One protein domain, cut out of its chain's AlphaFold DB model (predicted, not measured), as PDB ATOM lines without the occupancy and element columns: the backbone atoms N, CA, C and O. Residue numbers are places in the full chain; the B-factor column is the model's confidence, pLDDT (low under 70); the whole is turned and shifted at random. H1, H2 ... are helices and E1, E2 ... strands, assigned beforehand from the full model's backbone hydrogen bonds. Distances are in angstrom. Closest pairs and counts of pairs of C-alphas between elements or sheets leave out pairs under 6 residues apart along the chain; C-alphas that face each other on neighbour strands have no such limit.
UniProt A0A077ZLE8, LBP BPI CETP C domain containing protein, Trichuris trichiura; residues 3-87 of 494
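What this domain is: This is residues 3 to 87 of the 494 residues of the protein "LBP BPI CETP C domain containing protein" of Trichuris trichiura (UniProt A0A077ZLE8). A long, narrow rod is made of a two-stranded ribbon, E1 and E2, and one long helix, H1, that folds back beside E2. E2 runs on past the beginning of E1 into a second, short hairpin with E3, whose tip, residues 41 to 46, sticks out at one end of the rod. The printed part has 85 residues, with three named strands and one named helix in the order E1 E2 E3 H1; the sheet, E1 - E2 - E3, is antiparallel throughout, and the class is mixed, helices and strands. The whole is extended, with a radius of gyration of the C-alphas of 19.1 A and spans of 65 by 20 by 16 A.

How they stand to each other: The inner strand E2, residues 22 to 42, has the edge strands E1, residues 3 to 16, and E3, residues 45 to 50, as neighbours in a meander, each strand the antiparallel neighbour of the one before. The pairing is staggered: E2 pairs with E1 over residues 22 to 36 and with E3 over residues 37 to 42. E1 and E2 form a hairpin at 170 degrees between their directions, with N 9 and O 30 at 2.8 A and N 23 and O 15 at 2.8 A, within hydrogen-bond range. E2 and E3 form a hairpin at 139 degrees, with N 42 and O 45 at 2.8 A, within hydrogen-bond range. E1 bends by 54 degrees at residue 6 and E2 by 60 degrees at residue 34, and the sheet is twisted. E1 and E3 are apart. The helix H1, residues 53 to 85, touches E2, the closest C-alphas being those of Ala 24 and Gly 79, 5.4 A apart. H1 is on the sheet but only just at the sheet's level, beside the strands, with a height over the sheet of 3.6 A. H1 and E1 are near each other, with 17 pairs of C-alphas within 10 A. In H1, 28 of 29 O i to N i+4 pairs are within hydrogen-bond range.

Where its parts are: E1 begins at C-alpha 3, (163.874, 180.422, 129.004), and measures 37.9 A from first to last C-alpha. E2, the longest strand with 21 residues, measures 54.4 A and ends at C-alpha 42, (159.160, 197.524, 118.492). E3 has six residues and measures 16.2 A. H1 has 33 residues, measures 46.9 A and ends at C-alpha 85, (148.157, 148.712, 143.427).

The domain as a whole: The two C-alphas farthest apart are those of His 19 and Asn 44, at 66.1 A. The printed part has no cut, and its three links, E1 to E2, E2 to E3 and E3 to H1, are tight. The mean pLDDT of the printed part is 82.8, and no printed residue is under 70.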
ATOM      1  N   VAL A   3     163.121 180.939 127.860       77.19
ATOM      2  CA  VAL A   3     163.874 180.422 129.004       77.19
ATOM      3  C   VAL A   3     164.756 179.294 128.485       77.19
ATOM      4  O   VAL A   3     164.253 178.361 127.858       77.19
ATOM      5  N   GLN A   4     166.065 179.392 128.693       82.00
ATOM      6  CA  GLN A   4     167.041 178.444 128.161       82.00
ATOM      7  C   GLN A   4     167.828 177.783 129.290       82.00
ATOM      8  O   GLN A   4     168.047 178.380 130.345       82.00
ATOM      9  N   GLN A   5     168.298 176.558 129.028       83.13
ATOM     10  CA  GLN A   5     169.143 175.788 129.948       83.13
ATOM     11  C   GLN A   5     168.482 175.585 131.321       83.13
ATOM     12  O   GLN A   5     169.102 175.822 132.352       83.13
ATOM     13  N   VAL A   6     167.209 175.179 131.327       81.07
ATOM     14  CA  VAL A   6     166.533 174.769 132.561       81.07
ATOM     15  C   VAL A   6     167.063 173.395 132.956       81.07
ATOM     16  O   VAL A   6     166.899 172.428 132.211       81.07
ATOM     17  N   GLN A   7     167.721 173.321 134.104       85.98
ATOM     18  CA  GLN A   7     168.140 172.076 134.740       85.98
ATOM     19  C   GLN A   7     167.469 171.999 136.103       85.98
ATOM     20  O   GLN A   7     167.187 173.024 136.713       85.98
ATOM     21  N   GLY A   8     167.196 170.803 136.598       84.60
ATOM     22  CA  GLY A   8     166.603 170.674 137.917       84.60
ATOM     23  C   GLY A   8     166.751 169.288 138.489       84.60
ATOM     24  O   GLY A   8     166.866 168.305 137.758       84.60
ATOM     25  N   ASN A   9     166.721 169.248 139.812       87.70
ATOM     26  CA  ASN A   9     166.741 168.041 140.605       87.70
ATOM     27  C   ASN A   9     165.416 167.938 141.350       87.70
ATOM     28  O   ASN A   9     165.067 168.795 142.160       87.70
ATOM     29  N   VAL A  10     164.689 166.859 141.082       86.49
ATOM     30  CA  VAL A  10     163.520 166.473 141.867       86.49
ATOM     31  C   VAL A  10     163.907 165.252 142.681       86.49
ATOM     32  O   VAL A  10     164.183 164.185 142.134       86.49
ATOM     33  N   ILE A  11     163.903 165.406 143.997       89.68
ATOM     34  CA  ILE A  11     164.114 164.326 144.949       89.68
ATOM     35  C   ILE A  11     162.736 163.832 145.369       89.68
ATOM     36  O   ILE A  11     161.956 164.566 145.979       89.68
ATOM     37  N   THR A  12     162.426 162.581 145.043       87.86
ATOM     38  CA  THR A  12     161.199 161.923 145.500       87.86
ATOM     39  C   THR A  12     161.519 160.946 146.622       87.86
ATOM     40  O   THR A  12     162.528 160.245 146.582       87.86
ATOM     41  N   SER A  13     160.668 160.913 147.642       89.25
ATOM     42  CA  SER A  13     160.716 159.914 148.702       89.25
ATOM     43  C   SER A  13     159.553 158.941 148.546       89.25
ATOM     44  O   SER A  13     158.418 159.333 148.255       89.25
ATOM     45  N   LEU A  14     159.852 157.656 148.729       90.18
ATOM     46  CA  LEU A  14     158.865 156.589 148.812       90.18
ATOM     47  C   LEU A  14     158.800 156.093 150.255       90.18
ATOM     48  O   LEU A  14     159.828 155.813 150.863       90.18
ATOM     49  N   ALA A  15     157.593 155.977 150.798       90.99
ATOM     50  CA  ALA A  15     157.350 155.496 152.154       90.99
ATOM     51  C   ALA A  15     156.138 154.559 152.186       90.99
ATOM     52  O   ALA A  15     155.320 154.565 151.270       90.99
ATOM     53  N   ALA A  16     155.996 153.778 153.255       89.51
ATOM     54  CA  ALA A  16     154.762 153.062 153.561       89.51
ATOM     55  C   ALA A  16     153.976 153.847 154.619       89.51
ATOM     56  O   ALA A  16     154.561 154.342 155.583       89.51
ATOM     57  N   ASN A  17     152.660 153.992 154.450       89.64
ATOM     58  CA  ASN A  17     151.814 154.498 155.534       89.64
ATOM     59  C   ASN A  17     151.531 153.398 156.578       89.64
ATOM     60  O   ASN A  17     151.903 152.241 156.395       89.64
ATOM     61  N   GLN A  18     150.802 153.737 157.645       87.30
ATOM     62  CA  GLN A  18     150.405 152.799 158.710       87.30
ATOM     63  C   GLN A  18     149.578 151.584 158.234       87.30
ATOM     64  O   GLN A  18     149.399 150.624 158.974       87.30
ATOM     65  N   HIS A  19     149.047 151.623 157.009       87.94
ATOM     66  CA  HIS A  19     148.286 150.535 156.399       87.94
ATOM     67  C   HIS A  19     149.117 149.733 155.383       87.94
ATOM     68  O   HIS A  19     148.556 148.898 154.675       87.94
ATOM     69  N   GLY A  20     150.425 149.990 155.273       87.93
ATOM     70  CA  GLY A  20     151.303 149.348 154.293       87.93
ATOM     71  C   GLY A  20     151.055 149.812 152.854       87.93
ATOM     72  O   GLY A  20     151.391 149.117 151.904       87.93
ATOM     73  N   ILE A  21     150.442 150.974 152.649       88.80
ATOM     74  CA  ILE A  21     150.201 151.508 151.306       88.80
ATOM     75  C   ILE A  21     151.377 152.402 150.914       88.80
ATOM     76  O   ILE A  21     151.787 153.267 151.696       88.80
ATOM     77  N   LEU A  22     151.901 152.211 149.698       88.75
ATOM     78  CA  LEU A  22     152.970 153.042 149.153       88.75
ATOM     79  C   LEU A  22     152.509 154.497 149.015       88.75
ATOM     80  O   LEU A  22     151.493 154.793 148.384       88.75
ATOM     81  N   MET A  23     153.299 155.406 149.571       88.62
ATOM     82  CA  MET A  23     153.156 156.844 149.417       88.62
ATOM     83  C   MET A  23     154.394 157.405 148.732       88.62
ATOM     84  O   MET A  23     155.516 157.099 149.125       88.62
ATOM     85  N   ALA A  24     154.174 158.255 147.733       88.93
ATOM     86  CA  ALA A  24     155.220 159.018 147.071       88.93
ATOM     87  C   ALA A  24     155.068 160.498 147.434       88.93
ATOM     88  O   ALA A  24     153.953 161.026 147.426       88.93
ATOM     89  N   LYS A  25     156.175 161.161 147.766       89.43
ATOM     90  CA  LYS A  25     156.215 162.597 148.067       89.43
ATOM     91  C   LYS A  25     157.429 163.234 147.404       89.43
ATOM     92  O   LYS A  25     158.433 162.568 147.165       89.43
ATOM     93  N   VAL A  26     157.349 164.528 147.119       89.43
ATOM     94  CA  VAL A  26     158.518 165.321 146.726       89.43
ATOM     95  C   VAL A  26     159.226 165.755 148.008       89.43
ATOM     96  O   VAL A  26     158.638 166.454 148.827       89.43
ATOM     97  N   ALA A  27     160.454 165.285 148.210       89.45
ATOM     98  CA  ALA A  27     161.297 165.646 149.350       89.45
ATOM     99  C   ALA A  27     162.151 166.890 149.064       89.45
ATOM    100  O   ALA A  27     162.517 167.612 149.983       89.45
ATOM    101  N   GLY A  28     162.448 167.143 147.789       90.78
ATOM    102  CA  GLY A  28     163.165 168.327 147.339       90.78
ATOM    103  C   GLY A  28     162.881 168.589 145.868       90.78
ATOM    104  O   GLY A  28     162.695 167.654 145.090       90.78
ATOM    105  N   CYS A  29     162.816 169.854 145.492       89.79
ATOM    106  CA  CYS A  29     162.667 170.273 144.111       89.79
ATOM    107  C   CYS A  29     163.436 171.577 143.945       89.79
ATOM    108  O   CYS A  29     163.132 172.562 144.613       89.79
ATOM    109  N   ASP A  30     164.473 171.529 143.120       87.32
ATOM    110  CA  ASP A  30     165.330 172.671 142.845       87.32
ATOM    111  C   ASP A  30     165.571 172.772 141.342       87.32
ATOM    112  O   ASP A  30     165.883 171.775 140.683       87.32
ATOM    113  N   LEU A  31     165.397 173.971 140.795       83.14
ATOM    114  CA  LEU A  31     165.522 174.267 139.376       83.14
ATOM    115  C   LEU A  31     166.468 175.445 139.184       83.14
ATOM    116  O   LEU A  31     166.279 176.529 139.733       83.14
ATOM    117  N   SER A  32     167.448 175.255 138.309       81.90
ATOM    118  CA  SER A  32     168.319 176.309 137.823       81.90
ATOM    119  C   SER A  32     167.927 176.701 136.398       81.90
ATOM    120  O   SER A  32     167.791 175.873 135.497       81.90
ATOM    121  N   VAL A  33     167.731 178.002 136.185       78.51
ATOM    122  CA  VAL A  33     167.583 178.587 134.848       78.51
ATOM    123  C   VAL A  33     168.919 179.204 134.459       78.51
ATOM    124  O   VAL A  33     169.384 180.129 135.127       78.51
ATOM    125  N   GLY A  34     169.534 178.708 133.386       79.00
ATOM    126  CA  GLY A  34     170.816 179.237 132.919       79.00
ATOM    127  C   GLY A  34     170.705 180.616 132.265       79.00
ATOM    128  O   GLY A  34     171.510 181.493 132.568       79.00
ATOM    129  N   LYS A  35     169.724 180.828 131.370       81.47
ATOM    130  CA  LYS A  35     169.566 182.101 130.639       81.47
ATOM    131  C   LYS A  35     168.108 182.478 130.405       81.47
ATOM    132  O   LYS A  35     167.267 181.628 130.103       81.47
ATOM    133  N   VAL A  36     167.840 183.781 130.449       80.05
ATOM    134  CA  VAL A  36     166.550 184.374 130.081       80.05
ATOM    135  C   VAL A  36     166.750 185.354 128.931       80.05
ATOM    136  O   VAL A  36     167.506 186.320 129.035       80.05
ATOM    137  N   LYS A  37     166.042 185.112 127.828       82.02
ATOM    138  CA  LYS A  37     166.061 185.954 126.631       82.02
ATOM    139  C   LYS A  37     164.687 186.574 126.422       82.02
ATOM    140  O   LYS A  37     163.693 185.885 126.181       82.02
ATOM    141  N   ILE A  38     164.611 187.896 126.490       83.66
ATOM    142  CA  ILE A  38     163.387 188.628 126.165       83.66
ATOM    143  C   ILE A  38     163.537 189.164 124.755       83.66
ATOM    144  O   ILE A  38     164.516 189.820 124.425       83.66
ATOM    145  N   THR A  39     162.563 188.869 123.908       84.72
ATOM    146  CA  THR A  39     162.526 189.370 122.542       84.72
ATOM    147  C   THR A  39     161.167 189.993 122.325       84.72
ATOM    148  O   THR A  39     160.157 189.311 122.512       84.72
ATOM    149  N   TYR A  40     161.153 191.272 121.970       84.10
ATOM    150  CA  TYR A  40     159.939 192.004 121.642       84.10
ATOM    151  C   TYR A  40     160.132 192.771 120.338       84.10
ATOM    152  O   TYR A  40     161.245 193.146 119.962       84.10
ATOM    153  N   THR A  41     159.032 192.951 119.620       82.09
ATOM    154  CA  THR A  41     159.001 193.691 118.363       82.09
ATOM    155  C   THR A  41     158.552 195.115 118.675       82.09
ATOM    156  O   THR A  41     157.471 195.311 119.219       82.09
ATOM    157  N   SER A  42     159.413 196.085 118.389       82.88
ATOM    158  CA  SER A  42     159.160 197.524 118.492       82.88
ATOM    159  C   SER A  42     158.851 198.090 117.100       82.88
ATOM    160  O   SER A  42     159.165 197.457 116.089       82.88
ATOM    161  N   THR A  43     158.282 199.298 117.035       82.38
ATOM    162  CA  THR A  43     158.143 200.077 115.791       82.38
ATOM    163  C   THR A  43     159.480 200.265 115.067       82.38
ATOM    164  O   THR A  43     159.500 200.380 113.848       82.38
ATOM    165  N   ASN A  44     160.597 200.218 115.802       82.02
ATOM    166  CA  ASN A  44     161.949 200.419 115.272       82.02
ATOM    167  C   ASN A  44     162.704 199.094 115.036       82.02
ATOM    168  O   ASN A  44     163.922 199.094 114.873       82.02
ATOM    169  N   GLY A  45     162.006 197.954 115.058       86.24
ATOM    170  CA  GLY A  45     162.587 196.632 114.821       86.24
ATOM    171  C   GLY A  45     162.560 195.707 116.037       86.24
ATOM    172  O   GLY A  45     161.878 195.937 117.035       86.24
ATOM    173  N   LYS A  46     163.273 194.585 115.938       86.78
ATOM    174  CA  LYS A  46     163.264 193.520 116.948       86.78
ATOM    175  C   LYS A  46     164.340 193.773 118.000       86.78
ATOM    176  O   LYS A  46     165.526 193.669 117.703       86.78
ATOM    177  N   VAL A  47     163.932 194.039 119.237       81.12
ATOM    178  CA  VAL A  47     164.855 194.240 120.359       81.12
ATOM    179  C   VAL A  47     164.976 192.940 121.148       81.12
ATOM    180  O   VAL A  47     163.978 192.285 121.467       81.12
ATOM    181  N   THR A  48     166.213 192.544 121.447       81.55
ATOM    182  CA  THR A  48     166.514 191.377 122.283       81.55
ATOM    183  C   THR A  48     167.259 191.832 123.528       81.55
ATOM    184  O   THR A  48     168.359 192.361 123.425       81.55
ATOM    185  N   ILE A  49     166.674 191.593 124.697       78.89
ATOM    186  CA  ILE A  49     167.324 191.801 125.988       78.89
ATOM    187  C   ILE A  49     167.847 190.446 126.461       78.89
ATOM    188  O   ILE A  49     167.079 189.490 126.623       78.89
ATOM    189  N   LEU A  50     169.161 190.370 126.656       75.52
ATOM    190  CA  LEU A  50     169.852 189.197 127.182       75.52
ATOM    191  C   LEU A  50     170.100 189.387 128.681       75.52
ATOM    192  O   LEU A  50     170.553 190.451 129.092       75.52
ATOM    193  N   ASN A  51     169.800 188.358 129.477       72.03
ATOM    194  CA  ASN A  51     170.037 188.299 130.926       72.03
ATOM    195  C   ASN A  51     169.543 189.533 131.711       72.03
ATOM    196  O   ASN A  51     170.322 190.176 132.421       72.03
ATOM    197  N   PRO A  52     168.251 189.903 131.608       76.94
ATOM    198  CA  PRO A  52     167.698 190.973 132.427       76.94
ATOM    199  C   PRO A  52     167.613 190.515 133.889       76.94
ATOM    200  O   PRO A  52     166.574 190.025 134.320       76.94
ATOM    201  N   THR A  53     168.691 190.680 134.658       76.82
ATOM    202  CA  THR A  53     168.910 190.095 136.001       76.82
ATOM    203  C   THR A  53     167.720 190.208 136.957       76.82
ATOM    204  O   THR A  53     167.384 189.244 137.644       76.82
ATOM    205  N   ARG A  54     167.029 191.355 136.995       76.49
ATOM    206  CA  ARG A  54     165.863 191.562 137.876       76.49
ATOM    207  C   ARG A  54     164.633 190.756 137.435       76.49
ATOM    208  O   ARG A  54     163.917 190.224 138.279       76.49
ATOM    209  N   ILE A  55     164.405 190.656 136.124       75.54
ATOM    210  CA  ILE A  55     163.328 189.842 135.539       75.54
ATOM    211  C   ILE A  55     163.698 188.362 135.625       75.54
ATOM    212  O   ILE A  55     162.855 187.540 135.958       75.54
ATOM    213  N   GLU A  56     164.963 188.032 135.374       75.35
ATOM    214  CA  GLU A  56     165.509 186.684 135.464       75.35
ATOM    215  C   GLU A  56     165.344 186.103 136.869       75.35
ATOM    216  O   GLU A  56     164.877 184.978 136.992       75.35
ATOM    217  N   ARG A  57     165.656 186.870 137.925       79.85
ATOM    218  CA  ARG A  57     165.487 186.414 139.315       79.85
ATOM    219  C   ARG A  57     164.025 186.112 139.645       79.85
ATOM    220  O   ARG A  57     163.726 185.011 140.080       79.85
ATOM    221  N   ARG A  58     163.106 187.038 139.333       80.62
ATOM    222  CA  ARG A  58     161.664 186.800 139.527       80.62
ATOM    223  C   ARG A  58     161.155 185.621 138.706       80.62
ATOM    224  O   ARG A  58     160.338 184.850 139.186       80.62
ATOM    225  N   MET A  59     161.644 185.470 137.476       77.94
ATOM    226  CA  MET A  59     161.296 184.323 136.650       77.94
ATOM    227  C   MET A  59     161.793 183.013 137.238       77.94
ATOM    228  O   MET A  59     161.050 182.044 137.195       77.94
ATOM    229  N   LYS A  60     163.019 182.969 137.768       77.83
ATOM    230  CA  LYS A  60     163.560 181.779 138.433       77.83
ATOM    231  C   LYS A  60     162.654 181.352 139.579       77.83
ATOM    232  O   LYS A  60     162.216 180.209 139.576       77.83
ATOM    233  N   ASP A  61     162.315 182.284 140.467       80.68
ATOM    234  CA  ASP A  61     161.477 182.002 141.634       80.68
ATOM    235  C   ASP A  61     160.091 181.493 141.203       80.68
ATOM    236  O   ASP A  61     159.679 180.410 141.613       80.68
ATOM    237  N   SER A  62     159.420 182.197 140.278       84.09
ATOM    238  CA  SER A  62     158.097 181.784 139.791       84.09
ATOM    239  C   SER A  62     158.122 180.464 139.018       84.09
ATOM    240  O   SER A  62     157.231 179.639 139.185       84.09
ATOM    241  N   ILE A  63     159.114 180.234 138.152       81.76
ATOM    242  CA  ILE A  63     159.225 178.982 137.386       81.76
ATOM    243  C   ILE A  63     159.501 177.811 138.327       81.76
ATOM    244  O   ILE A  63     158.892 176.755 138.154       81.76
ATOM    245  N   ASN A  64     160.393 177.989 139.305       82.57
ATOM    246  CA  ASN A  64     160.700 176.956 140.287       82.57
ATOM    247  C   ASN A  64     159.443 176.602 141.092       82.57
ATOM    248  O   ASN A  64     159.059 175.437 141.130       82.57
ATOM    249  N   GLU A  65     158.728 177.604 141.613       85.30
ATOM    250  CA  GLU A  65     157.459 177.414 142.325       85.30
ATOM    251  C   GLU A  65     156.424 176.668 141.463       85.30
ATOM    252  O   GLU A  65     155.928 175.615 141.867       85.30
ATOM    253  N   TYR A  66     156.169 177.127 140.230       84.53
ATOM    254  CA  TYR A  66     155.191 176.489 139.342       84.53
ATOM    255  C   TYR A  66     155.557 175.051 138.971       84.53
ATOM    256  O   TYR A  66     154.685 174.177 138.979       84.53
ATOM    257  N   ILE A  67     156.819 174.787 138.618       82.50
ATOM    258  CA  ILE A  67     157.240 173.436 138.234       82.50
ATOM    259  C   ILE A  67     157.222 172.523 139.457       82.50
ATOM    260  O   ILE A  67     156.736 171.398 139.344       82.50
ATOM    261  N   CYS A  68     157.690 172.974 140.620       86.64
ATOM    262  CA  CYS A  68     157.671 172.158 141.830       86.64
ATOM    263  C   CYS A  68     156.242 171.839 142.287       86.64
ATOM    264  O   CYS A  68     155.967 170.690 142.641       86.64
ATOM    265  N   ASP A  69     155.302 172.779 142.170       86.91
ATOM    266  CA  ASP A  69     153.877 172.528 142.411       86.91
ATOM    267  C   ASP A  69     153.270 171.547 141.399       86.91
ATOM    268  O   ASP A  69     152.479 170.657 141.754       86.91
ATOM    269  N   ASP A  70     153.627 171.678 140.118       83.17
ATOM    270  CA  ASP A  70     153.196 170.756 139.071       83.17
ATOM    271  C   ASP A  70     153.744 169.343 139.314       83.17
ATOM    272  O   ASP A  70     152.964 168.385 139.309       83.17
ATOM    273  N   VAL A  71     155.030 169.214 139.637       84.27
ATOM    274  CA  VAL A  71     155.681 167.949 139.994       84.27
ATOM    275  C   VAL A  71     155.041 167.341 141.238       84.27
ATOM    276  O   VAL A  71     154.660 166.173 141.206       84.27
ATOM    277  N   ASN A  72     154.841 168.112 142.309       86.31
ATOM    278  CA  ASN A  72     154.209 167.618 143.533       86.31
ATOM    279  C   ASN A  72     152.779 167.126 143.265       86.31
ATOM    280  O   ASN A  72     152.365 166.071 143.747       86.31
ATOM    281  N   THR A  73     152.041 167.828 142.402       84.13
ATOM    282  CA  THR A  73     150.710 167.383 141.973       84.13
ATOM    283  C   THR A  73     150.765 166.078 141.181       84.13
ATOM    284  O   THR A  73     149.963 165.181 141.439       84.13
ATOM    285  N   VAL A  74     151.688 165.955 140.223       82.41
ATOM    286  CA  VAL A  74     151.858 164.732 139.423       82.41
ATOM    287  C   VAL A  74     152.249 163.560 140.318       82.41
ATOM    288  O   VAL A  74     151.642 162.498 140.212       82.41
ATOM    289  N   ILE A  75     153.194 163.754 141.241       84.40
ATOM    290  CA  ILE A  75     153.606 162.731 142.210       84.40
ATOM    291  C   ILE A  75     152.447 162.338 143.122       84.40
ATOM    292  O   ILE A  75     152.269 161.149 143.372       84.40
ATOM    293  N   ARG A  76     151.604 163.281 143.556       83.30
ATOM    294  CA  ARG A  76     150.397 162.973 144.336       83.30
ATOM    295  C   ARG A  76     149.391 162.135 143.540       83.30
ATOM    296  O   ARG A  76     148.906 161.133 144.052       83.30
ATOM    297  N   LEU A  77     149.121 162.494 142.282       79.30
ATOM    298  CA  LEU A  77     148.196 161.757 141.403       79.30
ATOM    299  C   LEU A  77     148.730 160.361 141.036       79.30
ATOM    300  O   LEU A  77     147.975 159.385 140.963       79.30
ATOM    301  N   LEU A  78     150.045 160.243 140.840       75.69
ATOM    302  CA  LEU A  78     150.722 158.952 140.733       75.69
ATOM    303  C   LEU A  78     150.632 158.184 142.050       75.69
ATOM    304  O   LEU A  78     150.383 156.987 142.018       75.69
ATOM    305  N   GLY A  79     150.758 158.869 143.188       78.21
ATOM    306  CA  GLY A  79     150.528 158.347 144.529       78.21
ATOM    307  C   GLY A  79     149.168 157.672 144.644       78.21
ATOM    308  O   GLY A  79     149.121 156.500 144.990       78.21
ATOM    309  N   ASP A  80     148.083 158.343 144.258       75.80
ATOM    310  CA  ASP A  80     146.730 157.761 144.268       75.80
ATOM    311  C   ASP A  80     146.631 156.516 143.367       75.80
ATOM    312  O   ASP A  80     146.001 155.511 143.720       75.80
ATOM    313  N   SER A  81     147.320 156.541 142.221       73.95
ATOM    314  CA  SER A  81     147.427 155.378 141.332       73.95
ATOM    315  C   SER A  81     148.229 154.240 141.974       73.95
ATOM    316  O   SER A  81     147.820 153.082 141.882       73.95
ATOM    317  N   PHE A  82     149.331 154.539 142.668       72.44
ATOM    318  CA  PHE A  82     150.110 153.565 143.428       72.44
ATOM    319  C   PHE A  82     149.292 152.980 144.566       72.44
ATOM    320  O   PHE A  82     149.253 151.763 144.686       72.44
ATOM    321  N   GLN A  83     148.554 153.793 145.324       76.89
ATOM    322  CA  GLN A  83     147.695 153.294 146.394       76.89
ATOM    323  C   GLN A  83     146.755 152.200 145.887       76.89
ATOM    324  O   GLN A  83     146.557 151.203 146.573       76.89
ATOM    325  N   SER A  84     146.214 152.349 144.673       74.28
ATOM    326  CA  SER A  84     145.356 151.324 144.077       74.28
ATOM    327  C   SER A  84     146.055 149.978 143.855       74.28
ATOM    328  O   SER A  84     145.378 148.969 143.972       74.28
ATOM    329  N   MET A  85     147.372 149.945 143.611       73.79
ATOM    330  CA  MET A  85     148.157 148.712 143.427       73.79
ATOM    331  C   MET A  85     148.491 147.991 144.739       73.79
ATOM    332  O   MET A  85     148.765 146.799 144.715       73.79
ATOM    333  N   PHE A  86     148.492 148.706 145.870       77.45
ATOM    334  CA  PHE A  86     148.779 148.139 147.199       77.45
ATOM    335  C   PHE A  86     147.512 147.938 148.048       77.45
ATOM    336  O   PHE A  86     147.586 147.611 149.232       77.45
ATOM    337  N   LYS A  87     146.329 148.171 147.465       78.10
ATOM    338  CA  LYS A  87     145.052 147.822 148.097       78.10
ATOM    339  C   LYS A  87     144.852 146.313 148.070       78.10
ATOM    340  O   LYS A  87     145.355 145.622 147.196       78.10
TER     341      LYS A  87